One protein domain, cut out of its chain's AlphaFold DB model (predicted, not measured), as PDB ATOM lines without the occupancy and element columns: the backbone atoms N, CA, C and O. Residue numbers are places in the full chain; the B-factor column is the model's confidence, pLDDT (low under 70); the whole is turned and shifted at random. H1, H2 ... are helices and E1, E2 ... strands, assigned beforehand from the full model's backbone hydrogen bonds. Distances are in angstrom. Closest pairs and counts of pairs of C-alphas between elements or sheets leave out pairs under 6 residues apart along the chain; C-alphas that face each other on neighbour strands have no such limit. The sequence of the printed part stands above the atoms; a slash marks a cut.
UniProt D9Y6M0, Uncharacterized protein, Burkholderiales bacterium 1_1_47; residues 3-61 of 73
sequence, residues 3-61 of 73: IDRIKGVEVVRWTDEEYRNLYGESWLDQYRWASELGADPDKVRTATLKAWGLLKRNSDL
ATOM      1  N   ILE A   3      -0.897 -14.645  54.156       63.84
ATOM      2  CA  ILE A   3      -0.667 -13.261  54.567       63.84
ATOM      3  C   ILE A   3       0.062 -13.318  55.900       63.84
ATOM      4  O   ILE A   3      -0.505 -13.735  56.909       63.84
ATOM      5  N   ASP A   4       1.323 -12.915  55.889       66.88
ATOM      6  CA  ASP A   4       2.131 -12.787  57.090       66.88
ATOM      7  C   ASP A   4       2.094 -11.329  57.548       66.88
ATOM      8  O   ASP A   4       2.191 -10.404  56.743       66.88
ATOM      9  N   ARG A   5       1.963 -11.092  58.855       58.22
ATOM     10  CA  ARG A   5       1.984  -9.730  59.400       58.22
ATOM     11  C   ARG A   5       3.328  -9.439  60.040       58.22
ATOM     12  O   ARG A   5       3.649  -9.922  61.124       58.22
ATOM     13  N   ILE A   6       4.118  -8.609  59.374       63.75
ATOM     14  CA  ILE A   6       5.498  -8.312  59.742       63.75
ATOM     15  C   ILE A   6       5.598  -6.835  60.112       63.75
ATOM     16  O   ILE A   6       5.445  -5.949  59.283       63.75
ATOM     17  N   LYS A   7       5.827  -6.560  61.406       64.19
ATOM     18  CA  LYS A   7       5.907  -5.187  61.964       64.19
ATOM     19  C   LYS A   7       4.677  -4.323  61.645       64.19
ATOM     20  O   LYS A   7       4.798  -3.128  61.414       64.19
ATOM     21  N   GLY A   8       3.495  -4.933  61.645       65.06
ATOM     22  CA  GLY A   8       2.244  -4.237  61.342       65.06
ATOM     23  C   GLY A   8       1.948  -4.085  59.849       65.06
ATOM     24  O   GLY A   8       0.826  -3.708  59.528       65.06
ATOM     25  N   VAL A   9       2.885  -4.450  58.968       59.62
ATOM     26  CA  VAL A   9       2.700  -4.509  57.513       59.62
ATOM     27  C   VAL A   9       2.234  -5.908  57.122       59.62
ATOM     28  O   VAL A   9       2.799  -6.903  57.577       59.62
ATOM     29  N   GLU A  10       1.197  -5.988  56.298       66.75
ATOM     30  CA  GLU A  10       0.757  -7.245  55.696       66.75
ATOM     31  C   GLU A  10       1.647  -7.561  54.493       66.75
ATOM     32  O   GLU A  10       1.758  -6.775  53.553       66.75
ATOM     33  N   VAL A  11       2.321  -8.703  54.550       64.62
ATOM     34  CA  VAL A  11       3.188  -9.221  53.497       64.62
ATOM     35  C   VAL A  11       2.527 -10.465  52.941       64.62
ATOM     36  O   VAL A  11       2.262 -11.421  53.669       64.62
ATOM     37  N   VAL A  12       2.255 -10.464  51.641       69.19
ATOM     38  CA  VAL A  12       1.637 -11.613  50.988       69.19
ATOM     39  C   VAL A  12       2.732 -12.537  50.472       69.19
ATOM     40  O   VAL A  12       3.502 -12.188  49.577       69.19
ATOM     41  N   ARG A  13       2.809 -13.735  51.048       71.44
ATOM     42  CA  ARG A  13       3.648 -14.820  50.553       71.44
ATOM     43  C   ARG A  13       2.850 -15.614  49.526       71.44
ATOM     44  O   ARG A  13       2.042 -16.480  49.875       71.44
ATOM     45  N   TRP A  14       3.078 -15.290  48.259       72.19
ATOM     46  CA  TRP A  14       2.543 -16.052  47.135       72.19
ATOM     47  C   TRP A  14       3.319 -17.349  46.932       72.19
ATOM     48  O   TRP A  14       4.543 -17.395  47.101       72.19
ATOM     49  N   THR A  15       2.591 -18.408  46.581       75.25
ATOM     50  CA  THR A  15       3.202 -19.608  46.006       75.25
ATOM     51  C   THR A  15       3.715 -19.301  44.595       75.25
ATOM     52  O   THR A  15       3.337 -18.296  43.992       75.25
ATOM     53  N   ASP A  16       4.575 -20.165  44.048       77.19
ATOM     54  CA  ASP A  16       5.041 -20.010  42.662       77.19
ATOM     55  C   ASP A  16       3.888 -20.006  41.653       77.19
ATOM     56  O   ASP A  16       3.867 -19.195  40.733       77.19
ATOM     57  N   GLU A  17       2.892 -20.857  41.883       79.19
ATOM     58  CA  GLU A  17       1.681 -20.932  41.071       79.19
ATOM     59  C   GLU A  17       0.865 -19.632  41.121       79.19
ATOM     60  O   GLU A  17       0.445 -19.123  40.086       79.19
ATOM     61  N   GLU A  18       0.681 -19.047  42.307       76.69
ATOM     62  CA  GLU A  18      -0.053 -17.787  42.477       76.69
ATOM     63  C   GLU A  18       0.668 -16.607  41.831       76.69
ATOM     64  O   GLU A  18       0.041 -15.777  41.173       76.69
ATOM     65  N   TYR A  19       1.990 -16.555  41.989       77.75
ATOM     66  CA  TYR A  19       2.817 -15.546  41.344       77.75
ATOM     67  C   TYR A  19       2.709 -15.658  39.817       77.75
ATOM     68  O   TYR A  19       2.449 -14.665  39.138       77.75
ATOM     69  N   ARG A  20       2.813 -16.879  39.280       81.62
ATOM     70  CA  ARG A  20       2.701 -17.138  37.841       81.62
ATOM     71  C   ARG A  20       1.321 -16.800  37.289       81.62
ATOM     72  O   ARG A  20       1.232 -16.241  36.203       81.62
ATOM     73  N   ASN A  21       0.256 -17.072  38.036       83.12
ATOM     74  CA  ASN A  21      -1.099 -16.701  37.627       83.12
ATOM     75  C   ASN A  21      -1.304 -15.178  37.542       83.12
ATOM     76  O   ASN A  21      -2.100 -14.724  36.724       83.12
ATOM     77  N   LEU A  22      -0.604 -14.389  38.364       81.31
ATOM     78  CA  LEU A  22      -0.713 -12.925  38.368       81.31
ATOM     79  C   LEU A  22       0.197 -12.249  37.339       81.31
ATOM     80  O   LEU A  22      -0.237 -11.327  36.650       81.31
ATOM     81  N   TYR A  23       1.454 -12.681  37.254       78.69
ATOM     82  CA  TYR A  23       2.486 -12.002  36.464       78.69
ATOM     83  C   TYR A  23       2.836 -12.729  35.164       78.69
ATOM     84  O   TYR A  23       3.577 -12.196  34.346       78.69
ATOM     85  N   GLY A  24       2.302 -13.931  34.945       82.62
ATOM     86  CA  GLY A  24       2.567 -14.741  33.754       82.62
ATOM     87  C   GLY A  24       3.947 -15.408  33.731       82.62
ATOM     88  O   GLY A  24       4.212 -16.207  32.838       82.62
ATOM     89  N   GLU A  25       4.808 -15.134  34.713       82.19
ATOM     90  CA  GLU A  25       6.161 -15.686  34.840       82.19
ATOM     91  C   GLU A  25       6.385 -16.303  36.225       82.19
ATOM     92  O   GLU A  25       5.671 -15.986  37.176       82.19
ATOM     93  N   SER A  26       7.341 -17.227  36.365       79.88
ATOM     94  CA  SER A  26       7.696 -17.763  37.685       79.88
ATOM     95  C   SER A  26       8.397 -16.691  38.517       79.88
ATOM     96  O   SER A  26       9.209 -15.931  37.993       79.88
ATOM     97  N   TRP A  27       8.200 -16.684  39.842       74.81
ATOM     98  CA  TRP A  27       9.062 -15.855  40.695       74.81
ATOM     99  C   TRP A  27      10.531 -16.273  40.537       74.81
ATOM    100  O   TRP A  27      11.421 -15.443  40.677       74.81
ATOM    101  N   LEU A  28      10.797 -17.543  40.213       73.19
ATOM    102  CA  LEU A  28      12.142 -18.038  39.947       73.19
ATOM    103  C   LEU A  28      12.757 -17.357  38.715       73.19
ATOM    104  O   LEU A  28      13.944 -17.042  38.725       73.19
ATOM    105  N   ASP A  29      11.944 -17.075  37.691       81.44
ATOM    106  CA  ASP A  29      12.374 -16.345  36.494       81.44
ATOM    107  C   ASP A  29      12.769 -14.905  36.844       81.44
ATOM    108  O   ASP A  29      13.806 -14.421  36.384       81.44
ATOM    109  N   GLN A  30      12.034 -14.260  37.760       75.50
ATOM    110  CA  GLN A  30      12.360 -12.920  38.264       75.50
ATOM    111  C   GLN A  30      13.757 -12.852  38.908       75.50
ATOM    112  O   GLN A  30      14.433 -11.824  38.835       75.50
ATOM    113  N   TYR A  31      14.210 -13.944  39.533       79.81
ATOM    114  CA  TYR A  31      15.535 -14.045  40.150       79.81
ATOM    115  C   TYR A  31      16.516 -14.894  39.331       79.81
ATOM    116  O   TYR A  31      17.600 -15.207  39.825       79.81
ATOM    117  N   ARG A  32      16.207 -15.233  38.071       82.00
ATOM    118  CA  ARG A  32      17.094 -16.052  37.226       82.00
ATOM    119  C   ARG A  32      18.448 -15.389  36.985       82.00
ATOM    120  O   ARG A  32      19.465 -16.076  36.943       82.00
ATOM    121  N   TRP A  33      18.470 -14.057  36.926       84.19
ATOM    122  CA  TRP A  33      19.700 -13.267  36.844       84.19
ATOM    123  C   TRP A  33      20.660 -13.555  38.010       84.19
ATOM    124  O   TRP A  33      21.873 -13.472  37.838       84.19
ATOM    125  N   ALA A  34      20.152 -13.932  39.191       84.50
ATOM    126  CA  ALA A  34      20.999 -14.309  40.318       84.50
ATOM    127  C   ALA A  34      21.814 -15.563  39.975       84.50
ATOM    128  O   ALA A  34      23.031 -15.551  40.145       84.50
ATOM    129  N   SER A  35      21.170 -16.589  39.407       81.25
ATOM    130  CA  SER A  35      21.848 -17.805  38.939       81.25
ATOM    131  C   SER A  35      22.863 -17.514  37.838       81.25
ATOM    132  O   SER A  35      23.953 -18.082  37.851       81.25
ATOM    133  N   GLU A  36      22.541 -16.612  36.906       88.06
ATOM    134  CA  GLU A  36      23.454 -16.185  35.831       88.06
ATOM    135  C   GLU A  36      24.716 -15.494  36.384       88.06
ATOM    136  O   GLU A  36      25.788 -15.587  35.788       88.06
ATOM    137  N   LEU A  37      24.621 -14.872  37.563       87.50
ATOM    138  CA  LEU A  37      25.746 -14.289  38.302       87.50
ATOM    139  C   LEU A  37      26.390 -15.255  39.316       87.50
ATOM    140  O   LEU A  37      27.238 -14.842  40.107       87.50
ATOM    141  N   GLY A  38      25.997 -16.532  39.321       87.00
ATOM    142  CA  GLY A  38      26.505 -17.541  40.257       87.00
ATOM    143  C   GLY A  38      25.984 -17.397  41.693       87.00
ATOM    144  O   GLY A  38      26.542 -17.992  42.616       87.00
ATOM    145  N   ALA A  39      24.930 -16.610  41.900       87.56
ATOM    146  CA  ALA A  39      24.237 -16.465  43.172       87.56
ATOM    147  C   ALA A  39      22.993 -17.362  43.233       87.56
ATOM    148  O   ALA A  39      22.355 -17.667  42.234       87.56
ATOM    149  N   ASP A  40      22.630 -17.769  44.444       82.62
ATOM    150  CA  ASP A  40      21.430 -18.559  44.702       82.62
ATOM    151  C   ASP A  40      20.184 -17.637  44.696       82.62
ATOM    152  O   ASP A  40      20.122 -16.709  45.517       82.62
ATOM    153  N   PRO A  41      19.203 -17.856  43.797       80.06
ATOM    154  CA  PRO A  41      17.998 -17.028  43.687       80.06
ATOM    155  C   PRO A  41      17.192 -16.921  44.984       80.06
ATOM    156  O   PRO A  41      16.696 -15.840  45.317       80.06
ATOM    157  N   ASP A  42      17.099 -18.003  45.761       78.69
ATOM    158  CA  ASP A  42      16.406 -18.021  47.051       78.69
ATOM    159  C   ASP A  42      17.150 -17.190  48.099       78.69
ATOM    160  O   ASP A  42      16.529 -16.457  48.883       78.69
ATOM    161  N   LYS A  43      18.490 -17.230  48.103       82.38
ATOM    162  CA  LYS A  43      19.299 -16.367  48.982       82.38
ATOM    163  C   LYS A  43      19.151 -14.898  48.618       82.38
ATOM    164  O   LYS A  43      19.018 -14.075  49.526       82.38
ATOM    165  N   VAL A  44      19.147 -14.561  47.328       82.62
ATOM    166  CA  VAL A  44      18.937 -13.181  46.859       82.62
ATOM    167  C   VAL A  44      17.546 -12.696  47.252       82.62
ATOM    168  O   VAL A  44      17.427 -11.637  47.869       82.62
ATOM    169  N   ARG A  45      16.505 -13.498  47.020       78.75
ATOM    170  CA  ARG A  45      15.138 -13.200  47.464       78.75
ATOM    171  C   ARG A  45      15.071 -12.970  48.974       78.75
ATOM    172  O   ARG A  45      14.529 -11.962  49.428       78.75
ATOM    173  N   THR A  46      15.658 -13.868  49.762       77.06
ATOM    174  CA  THR A  46      15.700 -13.761  51.229       77.06
ATOM    175  C   THR A  46      16.420 -12.486  51.678       77.06
ATOM    176  O   THR A  46      15.941 -11.788  52.574       77.06
ATOM    177  N   ALA A  47      17.553 -12.151  51.057       79.88
ATOM    178  CA  ALA A  47      18.319 -10.945  51.356       79.88
ATOM    179  C   ALA A  47      17.547  -9.665  51.005       79.88
ATOM    180  O   ALA A  47      17.506  -8.755  51.832       79.88
ATOM    181  N   THR A  48      16.885  -9.615  49.847       78.00
ATOM    182  CA  THR A  48      16.039  -8.487  49.419       78.00
ATOM    183  C   THR A  48      14.890  -8.262  50.391       78.00
ATOM    184  O   THR A  48      14.713  -7.160  50.911       78.00
ATOM    185  N   LEU A  49      14.158  -9.324  50.730       74.25
ATOM    186  CA  LEU A  49      13.067  -9.255  51.701       74.25
ATOM    187  C   LEU A  49      13.568  -8.822  53.089       74.25
ATOM    188  O   LEU A  49      12.906  -8.043  53.774       74.25
ATOM    189  N   LYS A  50      14.755  -9.272  53.511       72.44
ATOM    190  CA  LYS A  50      15.381  -8.837  54.768       72.44
ATOM    191  C   LYS A  50      15.803  -7.362  54.724       72.44
ATOM    192  O   LYS A  50      15.568  -6.653  55.700       72.44
ATOM    193  N   ALA A  51      16.398  -6.900  53.623       72.69
ATOM    194  CA  ALA A  51      16.841  -5.517  53.430       72.69
ATOM    195  C   ALA A  51      15.662  -4.536  53.414       72.69
ATOM    196  O   ALA A  51      15.743  -3.463  54.007       72.69
ATOM    197  N   TRP A  52      14.536  -4.937  52.824       74.25
ATOM    198  CA  TRP A  52      13.282  -4.180  52.862       74.25
ATOM    199  C   TRP A  52      12.530  -4.312  54.194       74.25
ATOM    200  O   TRP A  52      11.462  -3.732  54.366       74.25
ATOM    201  N   GLY A  53      13.064  -5.071  55.156       64.88
ATOM    202  CA  GLY A  53      12.436  -5.285  56.460       64.88
ATOM    203  C   GLY A  53      11.161  -6.135  56.413       64.88
ATOM    204  O   GLY A  53      10.456  -6.207  57.420       64.88
ATOM    205  N   LEU A  54      10.894  -6.785  55.278       68.38
ATOM    206  CA  LEU A  54       9.737  -7.641  55.006       68.38
ATOM    207  C   LEU A  54       9.925  -9.077  55.487       68.38
ATOM    208  O   LEU A  54       8.967  -9.829  55.530       68.38
ATOM    209  N   LEU A  55      11.143  -9.472  55.853       63.56
ATOM    210  CA  LEU A  55      11.438 -10.751  56.490       63.56
ATOM    211  C   LEU A  55      11.784 -10.459  57.955       63.56
ATOM    212  O   LEU A  55      12.948 -10.253  58.312       63.56
ATOM    213  N   LYS A  56      10.768 -10.363  58.828       55.41
ATOM    214  CA  LYS A  56      11.034 -10.420  60.273       55.41
ATOM    215  C   LYS A  56      11.593 -11.802  60.579       55.41
ATOM    216  O   LYS A  56      11.136 -12.795  60.022       55.41
ATOM    217  N   ARG A  57      12.611 -11.853  61.440       49.28
ATOM    218  CA  ARG A  57      13.241 -13.108  61.845       49.28
ATOM    219  C   ARG A  57      12.153 -14.069  62.330       49.28
ATOM    220  O   ARG A  57      11.432 -13.746  63.267       49.28
ATOM    221  N   ASN A  58      12.102 -15.263  61.745       42.41
ATOM    222  CA  ASN A  58      11.291 -16.372  62.247       42.41
ATOM    223  C   ASN A  58      11.572 -16.709  63.725       42.41
ATOM    224  O   ASN A  58      10.776 -17.417  64.320       42.41
ATOM    225  N   SER A  59      12.636 -16.180  64.346       45.94
ATOM    226  CA  SER A  59      12.860 -16.270  65.797       45.94
ATOM    227  C   SER A  59      11.774 -15.595  66.642       45.94
ATOM    228  O   SER A  59      11.643 -15.923  67.809       45.94
ATOM    229  N   ASP A  60      11.009 -14.651  66.082       45.69
ATOM    230  CA  ASP A  60       9.871 -14.041  66.787       45.69
ATOM    231  C   ASP A  60       8.566 -14.850  66.590       45.69
ATOM    232  O   ASP A  60       7.567 -14.572  67.248       45.69
ATOM    233  N   LEU A  61       8.549 -15.810  65.651       42.25
ATOM    234  CA  LEU A  61       7.369 -16.603  65.256       42.25
ATOM    235  C   LEU A  61       7.483 -18.083  65.646       42.25
ATOM    236  O   LEU A  61       6.468 -18.746  65.848       42.25
TER     237      LEU A  61
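This is residues 3 to 61 of the 73 residues of an uncharacterized protein of Burkholderiales bacterium 1_1_47 (UniProt D9Y6M0). The chain traces an open, loose C: a two-stranded hairpin, E1 and E2, leads to H1, the short helices H2 and H3 climb across the far end, and H4 runs back, with an empty middle between H4 and the strands. The printed part has 59 residues, in the order E1 E2 H1 H2 H3 H4, and its class is mixed, helices and strands; the sheet is E1 - E2, antiparallel. It is only just loose, close to compact, with a radius of gyration of the C-alphas of 12.7 A and spans of 33 by 27 by 15 A.

Start at E1, residues 3 to 6, and E2, residues 9 to 13, a hairpin at 138 degrees; look for N 4 and O 11, 2.8 A apart and within hydrogen-bond range. Next, H1, residues 16 to 23, touches H2, residues 27 to 30, closest at the C-alphas of Asp 16 and Trp 27, 6.1 A. H3, residues 32 to 36, and H2 meet only through their link. H3 and H4, residues 41 to 51, touch only at the corner, closest at the C-alphas of Ala 34 and Pro 41, 5.3 A. H2 and H4 are close but not clearly touching, closest at the C-alphas of Leu 28 and Pro 41, 7.0 A. H4 is apart from E1, E2 and H1. In H1, H3 and H4 every O i to N i+4 pair is within hydrogen-bond range; H2 is too short for such a pair.

Find C-alpha 3 at (-0.667, -13.261, 54.567), where E1 begins; it spans 9.4 A, and E2 12.5 A. H1 covers 10.4 A from C-alpha 16 at (5.041, -20.010, 42.662), H2 5.0 A and H3 6.5 A. H4 runs 15.1 A to C-alpha 51 at (16.841, -5.517, 53.430).

The C-alphas of Gly 8 and Glu 36, the two farthest apart, are 35.3 A apart. The printed part has no cut, and each link between named elements is tight. Mean pLDDT of the printed part is 72.9; it is under 70 in residues 3 to 12 and 53 to 61.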